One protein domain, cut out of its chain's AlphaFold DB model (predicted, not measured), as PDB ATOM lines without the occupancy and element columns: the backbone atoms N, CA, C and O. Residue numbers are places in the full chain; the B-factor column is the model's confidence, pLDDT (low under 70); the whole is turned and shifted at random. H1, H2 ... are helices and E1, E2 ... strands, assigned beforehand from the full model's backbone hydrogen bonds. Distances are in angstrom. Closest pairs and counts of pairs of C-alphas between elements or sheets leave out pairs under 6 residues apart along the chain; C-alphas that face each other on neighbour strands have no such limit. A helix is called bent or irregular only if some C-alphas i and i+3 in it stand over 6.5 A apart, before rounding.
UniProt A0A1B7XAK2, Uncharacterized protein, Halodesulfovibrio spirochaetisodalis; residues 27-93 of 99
ATOM      1  N   ILE A  27      -7.499 -21.580 -60.539       78.94
ATOM      2  CA  ILE A  27      -7.420 -20.396 -59.671       78.94
ATOM      3  C   ILE A  27      -6.022 -20.195 -59.094       78.94
ATOM      4  O   ILE A  27      -5.224 -21.132 -58.974       78.94
ATOM      5  N   SER A  28      -5.727 -18.961 -58.687       82.56
ATOM      6  CA  SER A  28      -4.476 -18.634 -58.004       82.56
ATOM      7  C   SER A  28      -4.273 -19.428 -56.704       82.56
ATOM      8  O   SER A  28      -5.208 -19.704 -55.953       82.56
ATOM      9  N   ILE A  29      -3.007 -19.745 -56.397       78.69
ATOM     10  CA  ILE A  29      -2.601 -20.495 -55.190       78.69
ATOM     11  C   ILE A  29      -3.125 -19.824 -53.912       78.69
ATOM     12  O   ILE A  29      -3.565 -20.509 -52.998       78.69
ATOM     13  N   GLY A  30      -3.138 -18.489 -53.863       80.25
ATOM     14  CA  GLY A  30      -3.682 -17.755 -52.718       80.25
ATOM     15  C   GLY A  30      -5.188 -17.966 -52.523       80.25
ATOM     16  O   GLY A  30      -5.652 -17.997 -51.389       80.25
ATOM     17  N   CYS A  31      -5.947 -18.156 -53.607       79.50
ATOM     18  CA  CYS A  31      -7.374 -18.459 -53.533       79.50
ATOM     19  C   CYS A  31      -7.610 -19.908 -53.075       79.50
ATOM     20  O   CYS A  31      -8.464 -20.131 -52.218       79.50
ATOM     21  N   LYS A  32      -6.790 -20.862 -53.553       80.25
ATOM     22  CA  LYS A  32      -6.802 -22.259 -53.072       80.25
ATOM     23  C   LYS A  32      -6.545 -22.334 -51.570       80.25
ATOM     24  O   LYS A  32      -7.371 -22.869 -50.844       80.25
ATOM     25  N   GLN A  33      -5.467 -21.703 -51.105       81.38
ATOM     26  CA  GLN A  33      -5.109 -21.691 -49.684       81.38
ATOM     27  C   GLN A  33      -6.206 -21.071 -48.816       81.38
ATOM     28  O   GLN A  33      -6.546 -21.624 -47.778       81.38
ATOM     29  N   ALA A  34      -6.805 -19.960 -49.254       82.38
ATOM     30  CA  ALA A  34      -7.869 -19.318 -48.492       82.38
ATOM     31  C   ALA A  34      -9.149 -20.175 -48.426       82.38
ATOM     32  O   ALA A  34      -9.839 -20.165 -47.408       82.38
ATOM     33  N   LEU A  35      -9.458 -20.937 -49.483       78.69
ATOM     34  CA  LEU A  35     -10.547 -21.919 -49.468       78.69
ATOM     35  C   LEU A  35     -10.237 -23.112 -48.572       78.69
ATOM     36  O   LEU A  35     -11.126 -23.550 -47.850       78.69
ATOM     37  N   GLU A  36      -9.007 -23.624 -48.598       79.31
ATOM     38  CA  GLU A  36      -8.577 -24.711 -47.716       79.31
ATOM     39  C   GLU A  36      -8.631 -24.293 -46.246       79.31
ATOM     40  O   GLU A  36      -9.180 -25.030 -45.433       79.31
ATOM     41  N   GLU A  37      -8.129 -23.105 -45.897       81.75
ATOM     42  CA  GLU A  37      -8.202 -22.570 -44.532       81.75
ATOM     43  C   GLU A  37      -9.656 -22.398 -44.083       81.75
ATOM     44  O   GLU A  37     -10.030 -22.833 -42.992       81.75
ATOM     45  N   TRP A  38     -10.495 -21.825 -44.946       81.88
ATOM     46  CA  TRP A  38     -11.918 -21.662 -44.673       81.88
ATOM     47  C   TRP A  38     -12.625 -23.017 -44.509       81.88
ATOM     48  O   TRP A  38     -13.363 -23.220 -43.545       81.88
ATOM     49  N   ASN A  39     -12.355 -23.983 -45.389       76.75
ATOM     50  CA  ASN A  39     -12.899 -25.335 -45.296       76.75
ATOM     51  C   ASN A  39     -12.416 -26.057 -44.032       76.75
ATOM     52  O   ASN A  39     -13.205 -26.714 -43.355       76.75
ATOM     53  N   TYR A  40     -11.145 -25.899 -43.673       76.50
ATOM     54  CA  TYR A  40     -10.568 -26.461 -42.459       76.50
ATOM     55  C   TYR A  40     -11.242 -25.894 -41.207       76.50
ATOM     56  O   TYR A  40     -11.590 -26.653 -40.303       76.50
ATOM     57  N   GLU A  41     -11.503 -24.581 -41.161       75.25
ATOM     58  CA  GLU A  41     -12.272 -23.971 -40.071       75.25
ATOM     59  C   GLU A  41     -13.667 -24.599 -39.946       75.25
ATOM     60  O   GLU A  41     -14.106 -24.870 -38.829       75.25
ATOM     61  N   PHE A  42     -14.347 -24.877 -41.062       74.00
ATOM     62  CA  PHE A  42     -15.645 -25.557 -41.046       74.00
ATOM     63  C   PHE A  42     -15.537 -27.012 -40.583       74.00
ATOM     64  O   PHE A  42     -16.277 -27.416 -39.687       74.00
ATOM     65  N   GLN A  43     -14.600 -27.784 -41.135       71.25
ATOM     66  CA  GLN A  43     -14.364 -29.185 -40.774       71.25
ATOM     67  C   GLN A  43     -14.017 -29.344 -39.292       71.25
ATOM     68  O   GLN A  43     -14.503 -30.258 -38.636       71.25
ATOM     69  N   MET A  44     -13.279 -28.395 -38.716       72.88
ATOM     70  CA  MET A  44     -13.019 -28.340 -37.272       72.88
ATOM     71  C   MET A  44     -14.289 -28.136 -36.430       72.88
ATOM     72  O   MET A  44     -14.307 -28.490 -35.251       72.88
ATOM     73  N   THR A  45     -15.347 -27.552 -37.003       68.81
ATOM     74  CA  THR A  45     -16.661 -27.472 -36.345       68.81
ATOM     75  C   THR A  45     -17.509 -28.722 -36.531       68.81
ATOM     76  O   THR A  45     -18.497 -28.880 -35.811       68.81
ATOM     77  N   VAL A  46     -17.155 -29.600 -37.472       66.19
ATOM     78  CA  VAL A  46     -17.844 -30.871 -37.693       66.19
ATOM     79  C   VAL A  46     -17.391 -31.849 -36.620       66.19
ATOM     80  O   VAL A  46     -16.206 -32.117 -36.439       66.19
ATOM     81  N   ASN A  47     -18.352 -32.365 -35.862       64.19
ATOM     82  CA  ASN A  47     -18.072 -33.342 -34.827       64.19
ATOM     83  C   ASN A  47     -18.283 -34.748 -35.400       64.19
ATOM     84  O   ASN A  47     -19.425 -35.184 -35.556       64.19
ATOM     85  N   ASP A  48     -17.181 -35.439 -35.700       60.34
ATOM     86  CA  ASP A  48     -17.183 -36.793 -36.282       60.34
ATOM     87  C   ASP A  48     -17.835 -37.832 -35.343       60.34
ATOM     88  O   ASP A  48     -18.483 -38.776 -35.792       60.34
ATOM     89  N   GLU A  49     -17.753 -37.623 -34.022       62.72
ATOM     90  CA  GLU A  49     -18.376 -38.500 -33.019       62.72
ATOM     91  C   GLU A  49     -19.891 -38.275 -32.880       62.72
ATOM     92  O   GLU A  49     -20.638 -39.204 -32.560       62.72
ATOM     93  N   TYR A  50     -20.370 -37.046 -33.100       55.81
ATOM     94  CA  TYR A  50     -21.789 -36.709 -33.021       55.81
ATOM     95  C   TYR A  50     -22.149 -35.617 -34.040       55.81
ATOM     96  O   TYR A  50     -22.208 -34.434 -33.681       55.81
ATOM     97  N   PRO A  51     -22.483 -36.009 -35.286       60.00
ATOM     98  CA  PRO A  51     -22.822 -35.093 -36.375       60.00
ATOM     99  C   PRO A  51     -23.851 -34.003 -36.020       60.00
ATOM    100  O   PRO A  51     -23.687 -32.882 -36.498       60.00
ATOM    101  N   PRO A  52     -24.856 -34.236 -35.146       58.06
ATOM    102  CA  PRO A  52     -25.804 -33.194 -34.738       58.06
ATOM    103  C   PRO A  52     -25.220 -32.075 -33.857       58.06
ATOM    104  O   PRO A  52     -25.852 -31.035 -33.706       58.06
ATOM    105  N   ASN A  53     -24.053 -32.270 -33.234       63.09
ATOM    106  CA  ASN A  53     -23.339 -31.200 -32.519       63.09
ATOM    107  C   ASN A  53     -22.365 -30.444 -33.430       63.09
ATOM    108  O   ASN A  53     -21.656 -29.561 -32.943       63.09
ATOM    109  N   SER A  54     -22.328 -30.782 -34.719       64.00
ATOM    110  CA  SER A  54     -21.562 -30.025 -35.696       64.00
ATOM    111  C   SER A  54     -22.093 -28.603 -35.801       64.00
ATOM    112  O   SER A  54     -23.301 -28.365 -35.762       64.00
ATOM    113  N   GLY A  55     -21.181 -27.655 -35.960       66.38
ATOM    114  CA  GLY A  55     -21.508 -26.256 -36.176       66.38
ATOM    115  C   GLY A  55     -20.715 -25.313 -35.284       66.38
ATOM    116  O   GLY A  55     -20.028 -25.688 -34.334       66.38
ATOM    117  N   PHE A  56     -20.801 -24.032 -35.617       70.44
ATOM    118  CA  PHE A  56     -20.020 -23.001 -34.953       70.44
ATOM    119  C   PHE A  56     -20.453 -22.812 -33.501       70.44
ATOM    120  O   PHE A  56     -21.635 -22.652 -33.201       70.44
ATOM    121  N   SER A  57     -19.484 -22.688 -32.591       70.62
ATOM    122  CA  SER A  57     -19.755 -22.477 -31.160       70.62
ATOM    123  C   SER A  57     -20.439 -21.135 -30.851       70.62
ATOM    124  O   SER A  57     -20.795 -20.862 -29.705       70.62
ATOM    125  N   SER A  58     -20.575 -20.236 -31.831       74.38
ATOM    126  CA  SER A  58     -21.222 -18.934 -31.663       74.38
ATOM    127  C   SER A  58     -21.723 -18.369 -32.987       74.38
ATOM    128  O   SER A  58     -21.029 -18.445 -34.001       74.38
ATOM    129  N   GLN A  59     -22.841 -17.637 -32.939       74.19
ATOM    130  CA  GLN A  59     -23.383 -16.899 -34.088       74.19
ATOM    131  C   GLN A  59     -22.359 -15.937 -34.713       74.19
ATOM    132  O   GLN A  59     -22.356 -15.712 -35.918       74.19
ATOM    133  N   LYS A  60     -21.460 -15.365 -33.898       77.38
ATOM    134  CA  LYS A  60     -20.372 -14.502 -34.377       77.38
ATOM    135  C   LYS A  60     -19.380 -15.258 -35.268       77.38
ATOM    136  O   LYS A  60     -18.944 -14.698 -36.266       77.38
ATOM    137  N   GLN A  61     -19.040 -16.498 -34.912       75.50
ATOM    138  CA  GLN A  61     -18.144 -17.341 -35.708       75.50
ATOM    139  C   GLN A  61     -18.837 -17.781 -37.000       75.50
ATOM    140  O   GLN A  61     -18.257 -17.611 -38.064       75.50
ATOM    141  N   LEU A  62     -20.112 -18.189 -36.921       78.56
ATOM    142  CA  LEU A  62     -20.910 -18.485 -38.114       78.56
ATOM    143  C   LEU A  62     -20.971 -17.274 -39.061       78.56
ATOM    144  O   LEU A  62     -20.695 -17.405 -40.244       78.56
ATOM    145  N   ASN A  63     -21.276 -16.076 -38.552       79.38
ATOM    146  CA  ASN A  63     -21.331 -14.870 -39.381       79.38
ATOM    147  C   ASN A  63     -19.976 -14.518 -40.007       79.38
ATOM    148  O   ASN A  63     -19.948 -14.108 -41.165       79.38
ATOM    149  N   LYS A  64     -18.868 -14.667 -39.265       83.19
ATOM    150  CA  LYS A  64     -17.514 -14.455 -39.803       83.19
ATOM    151  C   LYS A  64     -17.254 -15.423 -40.959       83.19
ATOM    152  O   LYS A  64     -16.937 -14.979 -42.057       83.19
ATOM    153  N   HIS A  65     -17.536 -16.700 -40.738       81.75
ATOM    154  CA  HIS A  65     -17.355 -17.749 -41.728       81.75
ATOM    155  C   HIS A  65     -18.252 -17.559 -42.965       81.75
ATOM    156  O   HIS A  65     -17.792 -17.736 -44.088       81.75
ATOM    157  N   ILE A  66     -19.503 -17.113 -42.795       81.25
ATOM    158  CA  ILE A  66     -20.399 -16.772 -43.913       81.25
ATOM    159  C   ILE A  66     -19.858 -15.589 -44.725       81.25
ATOM    160  O   ILE A  66     -19.945 -15.583 -45.952       81.25
ATOM    161  N   GLN A  67     -19.332 -14.559 -44.057       84.06
ATOM    162  CA  GLN A  67     -18.734 -13.408 -44.739       84.06
ATOM    163  C   GLN A  67     -17.487 -13.817 -45.532       84.06
ATOM    164  O   GLN A  67     -17.337 -13.397 -46.677       84.06
ATOM    165  N   GLU A  68     -16.640 -14.666 -44.951       84.69
ATOM    166  CA  GLU A  68     -15.451 -15.212 -45.613       84.69
ATOM    167  C   GLU A  68     -15.834 -16.079 -46.818       84.69
ATOM    168  O   GLU A  68     -15.337 -15.832 -47.913       84.69
ATOM    169  N   GLY A  69     -16.810 -16.980 -46.676       82.06
ATOM    170  CA  GLY A  69     -17.301 -17.814 -47.779       82.06
ATOM    171  C   GLY A  69     -17.882 -16.999 -48.937       82.06
ATOM    172  O   GLY A  69     -17.592 -17.271 -50.099       82.06
ATOM    173  N   LYS A  70     -18.626 -15.921 -48.644       81.31
ATOM    174  CA  LYS A  70     -19.116 -14.989 -49.678       81.31
ATOM    175  C   LYS A  70     -17.983 -14.270 -50.400       81.31
ATOM    176  O   LYS A  70     -18.043 -14.110 -51.616       81.31
ATOM    177  N   PHE A  71     -16.972 -13.811 -49.664       84.94
ATOM    178  CA  PHE A  71     -15.823 -13.141 -50.264       84.94
ATOM    179  C   PHE A  71     -15.035 -14.100 -51.165       84.94
ATOM    180  O   PHE A  71     -14.683 -13.732 -52.286       84.94
ATOM    181  N   LEU A  72     -14.835 -15.339 -50.709       83.00
ATOM    182  CA  LEU A  72     -14.185 -16.398 -51.476       83.00
ATOM    183  C   LEU A  72     -14.970 -16.752 -52.736       83.00
ATOM    184  O   LEU A  72     -14.372 -16.824 -53.800       83.00
ATOM    185  N   ALA A  73     -16.294 -16.879 -52.659       81.12
ATOM    186  CA  ALA A  73     -17.131 -17.152 -53.826       81.12
ATOM    187  C   ALA A  73     -17.041 -16.046 -54.890       81.12
ATOM    188  O   ALA A  73     -16.945 -16.330 -56.081       81.12
ATOM    189  N   VAL A  74     -17.003 -14.775 -54.473       83.06
ATOM    190  CA  VAL A  74     -16.807 -13.645 -55.399       83.06
ATOM    191  C   VAL A  74     -15.399 -13.653 -55.999       83.06
ATOM    192  O   VAL A  74     -15.240 -13.376 -57.188       83.06
ATOM    193  N   ALA A  75     -14.376 -13.961 -55.198       83.75
ATOM    194  CA  ALA A  75     -13.005 -14.088 -55.684       83.75
ATOM    195  C   ALA A  75     -12.881 -15.235 -56.700       83.75
ATOM    196  O   ALA A  75     -12.337 -15.029 -57.780       83.75
ATOM    197  N   LEU A  76     -13.474 -16.389 -56.396       79.31
ATOM    198  CA  LEU A  76     -13.568 -17.548 -57.278       79.31
ATOM    199  C   LEU A  76     -14.259 -17.209 -58.592       79.31
ATOM    200  O   LEU A  76     -13.689 -17.450 -59.646       79.31
ATOM    201  N   GLN A  77     -15.438 -16.587 -58.540       81.12
ATOM    202  CA  GLN A  77     -16.179 -16.182 -59.737       81.12
ATOM    203  C   GLN A  77     -15.362 -15.227 -60.618       81.12
ATOM    204  O   GLN A  77     -15.485 -15.230 -61.840       81.12
ATOM    205  N   LYS A  78     -14.522 -14.388 -60.003       83.00
ATOM    206  CA  LYS A  78     -13.648 -13.465 -60.728       83.00
ATOM    207  C   LYS A  78     -12.452 -14.171 -61.372       83.00
ATOM    208  O   LYS A  78     -12.058 -13.772 -62.464       83.00
ATOM    209  N   GLU A  79     -11.876 -15.166 -60.703       84.00
ATOM    210  CA  GLU A  79     -10.724 -15.934 -61.196       84.00
ATOM    211  C   GLU A  79     -11.137 -16.951 -62.270       84.00
ATOM    212  O   GLU A  79     -10.493 -17.033 -63.311       84.00
ATOM    213  N   LEU A  80     -12.236 -17.676 -62.045       78.00
ATOM    214  CA  LEU A  80     -12.791 -18.686 -62.954       78.00
ATOM    215  C   LEU A  80     -13.572 -18.075 -64.128       78.00
ATOM    216  O   LEU A  80     -13.889 -18.758 -65.097       78.00
ATOM    217  N   GLY A  81     -13.874 -16.777 -64.062       74.38
ATOM    218  CA  GLY A  81     -14.613 -16.077 -65.104       74.38
ATOM    219  C   GLY A  81     -16.065 -16.545 -65.209       74.38
ATOM    220  O   GLY A  81     -16.639 -17.069 -64.262       74.38
ATOM    221  N   ALA A  82     -16.685 -16.310 -66.365       72.50
ATOM    222  CA  ALA A  82     -18.074 -16.699 -66.629       72.50
ATOM    223  C   ALA A  82     -18.220 -18.157 -67.102       72.50
ATOM    224  O   ALA A  82     -19.323 -18.568 -67.443       72.50
ATOM    225  N   GLU A  83     -17.113 -18.905 -67.169       69.00
ATOM    226  CA  GLU A  83     -17.110 -20.321 -67.552       69.00
ATOM    227  C   GLU A  83     -17.674 -21.204 -66.434       69.00
ATOM    228  O   GLU A  83     -18.257 -22.236 -66.725       69.00
ATOM    229  N   TYR A  84     -17.588 -20.754 -65.177       67.81
ATOM    230  CA  TYR A  84     -18.086 -21.480 -64.010       67.81
ATOM    231  C   TYR A  84     -19.162 -20.671 -63.285       67.81
ATOM    232  O   TYR A  84     -19.000 -19.464 -63.072       67.81
ATOM    233  N   GLU A  85     -20.237 -21.324 -62.844       68.12
ATOM    234  CA  GLU A  85     -21.234 -20.706 -61.965       68.12
ATOM    235  C   GLU A  85     -20.903 -21.022 -60.502       68.12
ATOM    236  O   GLU A  85     -21.054 -22.152 -60.033       68.12
ATOM    237  N   ILE A  86     -20.436 -20.011 -59.763       70.31
ATOM    238  CA  ILE A  86     -20.080 -20.168 -58.351       70.31
ATOM    239  C   ILE A  86     -21.277 -19.792 -57.487       70.31
ATOM    240  O   ILE A  86     -21.556 -18.613 -57.249       70.31
ATOM    241  N   THR A  87     -21.959 -20.808 -56.959       66.94
ATOM    242  CA  THR A  87     -23.062 -20.603 -56.019       66.94
ATOM    243  C   THR A  87     -22.602 -20.881 -54.594       66.94
ATOM    244  O   THR A  87     -22.371 -22.019 -54.189       66.94
ATOM    245  N   TYR A  88     -22.504 -19.813 -53.801       69.81
ATOM    246  CA  TYR A  88     -22.301 -19.934 -52.362       69.81
ATOM    247  C   TYR A  88     -23.626 -20.243 -51.666       69.81
ATOM    248  O   TYR A  88     -24.519 -19.391 -51.624       69.81
ATOM    249  N   VAL A  89     -23.729 -21.432 -51.071       66.56
ATOM    250  CA  VAL A  89     -24.869 -21.804 -50.234       66.56
ATOM    251  C   VAL A  89     -24.492 -21.534 -48.775       66.56
ATOM    252  O   VAL A  89     -23.675 -22.261 -48.206       66.56
ATOM    253  N   PRO A  90     -25.034 -20.474 -48.142       63.34
ATOM    254  CA  PRO A  90     -24.765 -20.223 -46.737       63.34
ATOM    255  C   PRO A  90     -25.279 -21.386 -45.893       63.34
ATOM    256  O   PRO A  90     -26.355 -21.927 -46.136       63.34
ATOM    257  N   ILE A  91     -24.517 -21.732 -44.861       64.75
ATOM    258  CA  ILE A  91     -24.970 -22.678 -43.849       64.75
ATOM    259  C   ILE A  91     -26.095 -21.984 -43.078       64.75
ATOM    260  O   ILE A  91     -25.877 -20.948 -42.442       64.75
ATOM    261  N   ASP A  92     -27.308 -22.514 -43.202       52.97
ATOM    262  CA  ASP A  92     -28.491 -21.911 -42.604       52.97
ATOM    263  C   ASP A  92     -28.382 -21.923 -41.073       52.97
ATOM    264  O   ASP A  92     -28.000 -22.923 -40.459       52.97
ATOM    265  N   ALA A  93     -28.729 -20.803 -40.436       46.03
ATOM    266  CA  ALA A  93     -28.688 -20.677 -38.978       46.03
ATOM    267  C   ALA A  93     -29.709 -21.598 -38.284       46.03
ATOM    268  O   ALA A  93     -29.598 -21.816 -37.085       46.03
TER     269      ALA A  93
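What this domain is: This is residues 27 to 93 of the 99 residues of an uncharacterized protein of Halodesulfovibrio spirochaetisodalis (UniProt A0A1B7XAK2). The model is a helical hairpin, with H1 and the longer, kinked H2 running opposite ways and joined at one end by the long link of residues 46 to 58. After H2 the chain folds back, and E1 with the tail after it runs along H2 toward the end where H2 began. The printed part has 67 residues, with two named helices and one named strand in the order H1, H2, E1. Its class is mostly helix, and no two named strands pair. It is elongated, spanning 38 by 21 by 18 A, and only just loose, close to compact, with a radius of gyration of the C-alphas of 13.2 A.

Where its parts are: H1 is residues 29 to 45, from C-alpha 29 at (-2.601, -20.495, -55.190) to C-alpha 45, 24.5 A away. Residues 46 to 58 hold no named element. H2, the longest helix by residues, is residues 59 to 83, starting at C-alpha 59 at (-23.383, -16.899, -34.088) and measuring 34.2 A. It has a kink of 51 degrees near residue 77 and is irregular: C-alphas 79 and 82 are 9.2 A apart. E1 is residues 85 to 88, 9.7 A long, ending at C-alpha 88 at (-22.301, -19.934, -52.362).

How they stand to each other: H1 and H2 touch, with 8 pairs of C-alphas within 8 A; their closest C-alphas are those of Leu 35 and Leu 72, 6.9 A apart. H1 touches H2 with residues 31 to 38 alone, and H2 touches H1 with residues 65 to 76 alone. The two helices form a hairpin, running opposite ways at a shallow tilt of 33 degrees, only just short of steep. H2 and E1 have 9 pairs of C-alphas within 8 A, the closest being those of Gln 77 and Ile 86, 5.7 A apart. E1 pairs with no named strand. H1 and E1 are apart. Every O i to N i+4 pair of H1 is within hydrogen-bond range; in H2 it is 19 of 21.

The domain as a whole: The two C-alphas farthest apart in the domain are those of Glu 49 and Ala 82, at 40.1 A. The printed part runs from residue 27 to residue 93 of a chain of 99 residues and has no cut. The link from H1 to H2 is long, with 13 residues, and the link from H2 to E1 is tight, with one residue. The mean pLDDT of the printed part is 73.9; residues 45 to 55, 83 to 85 and 87 to 93 are under 70, where the model's confidence is low.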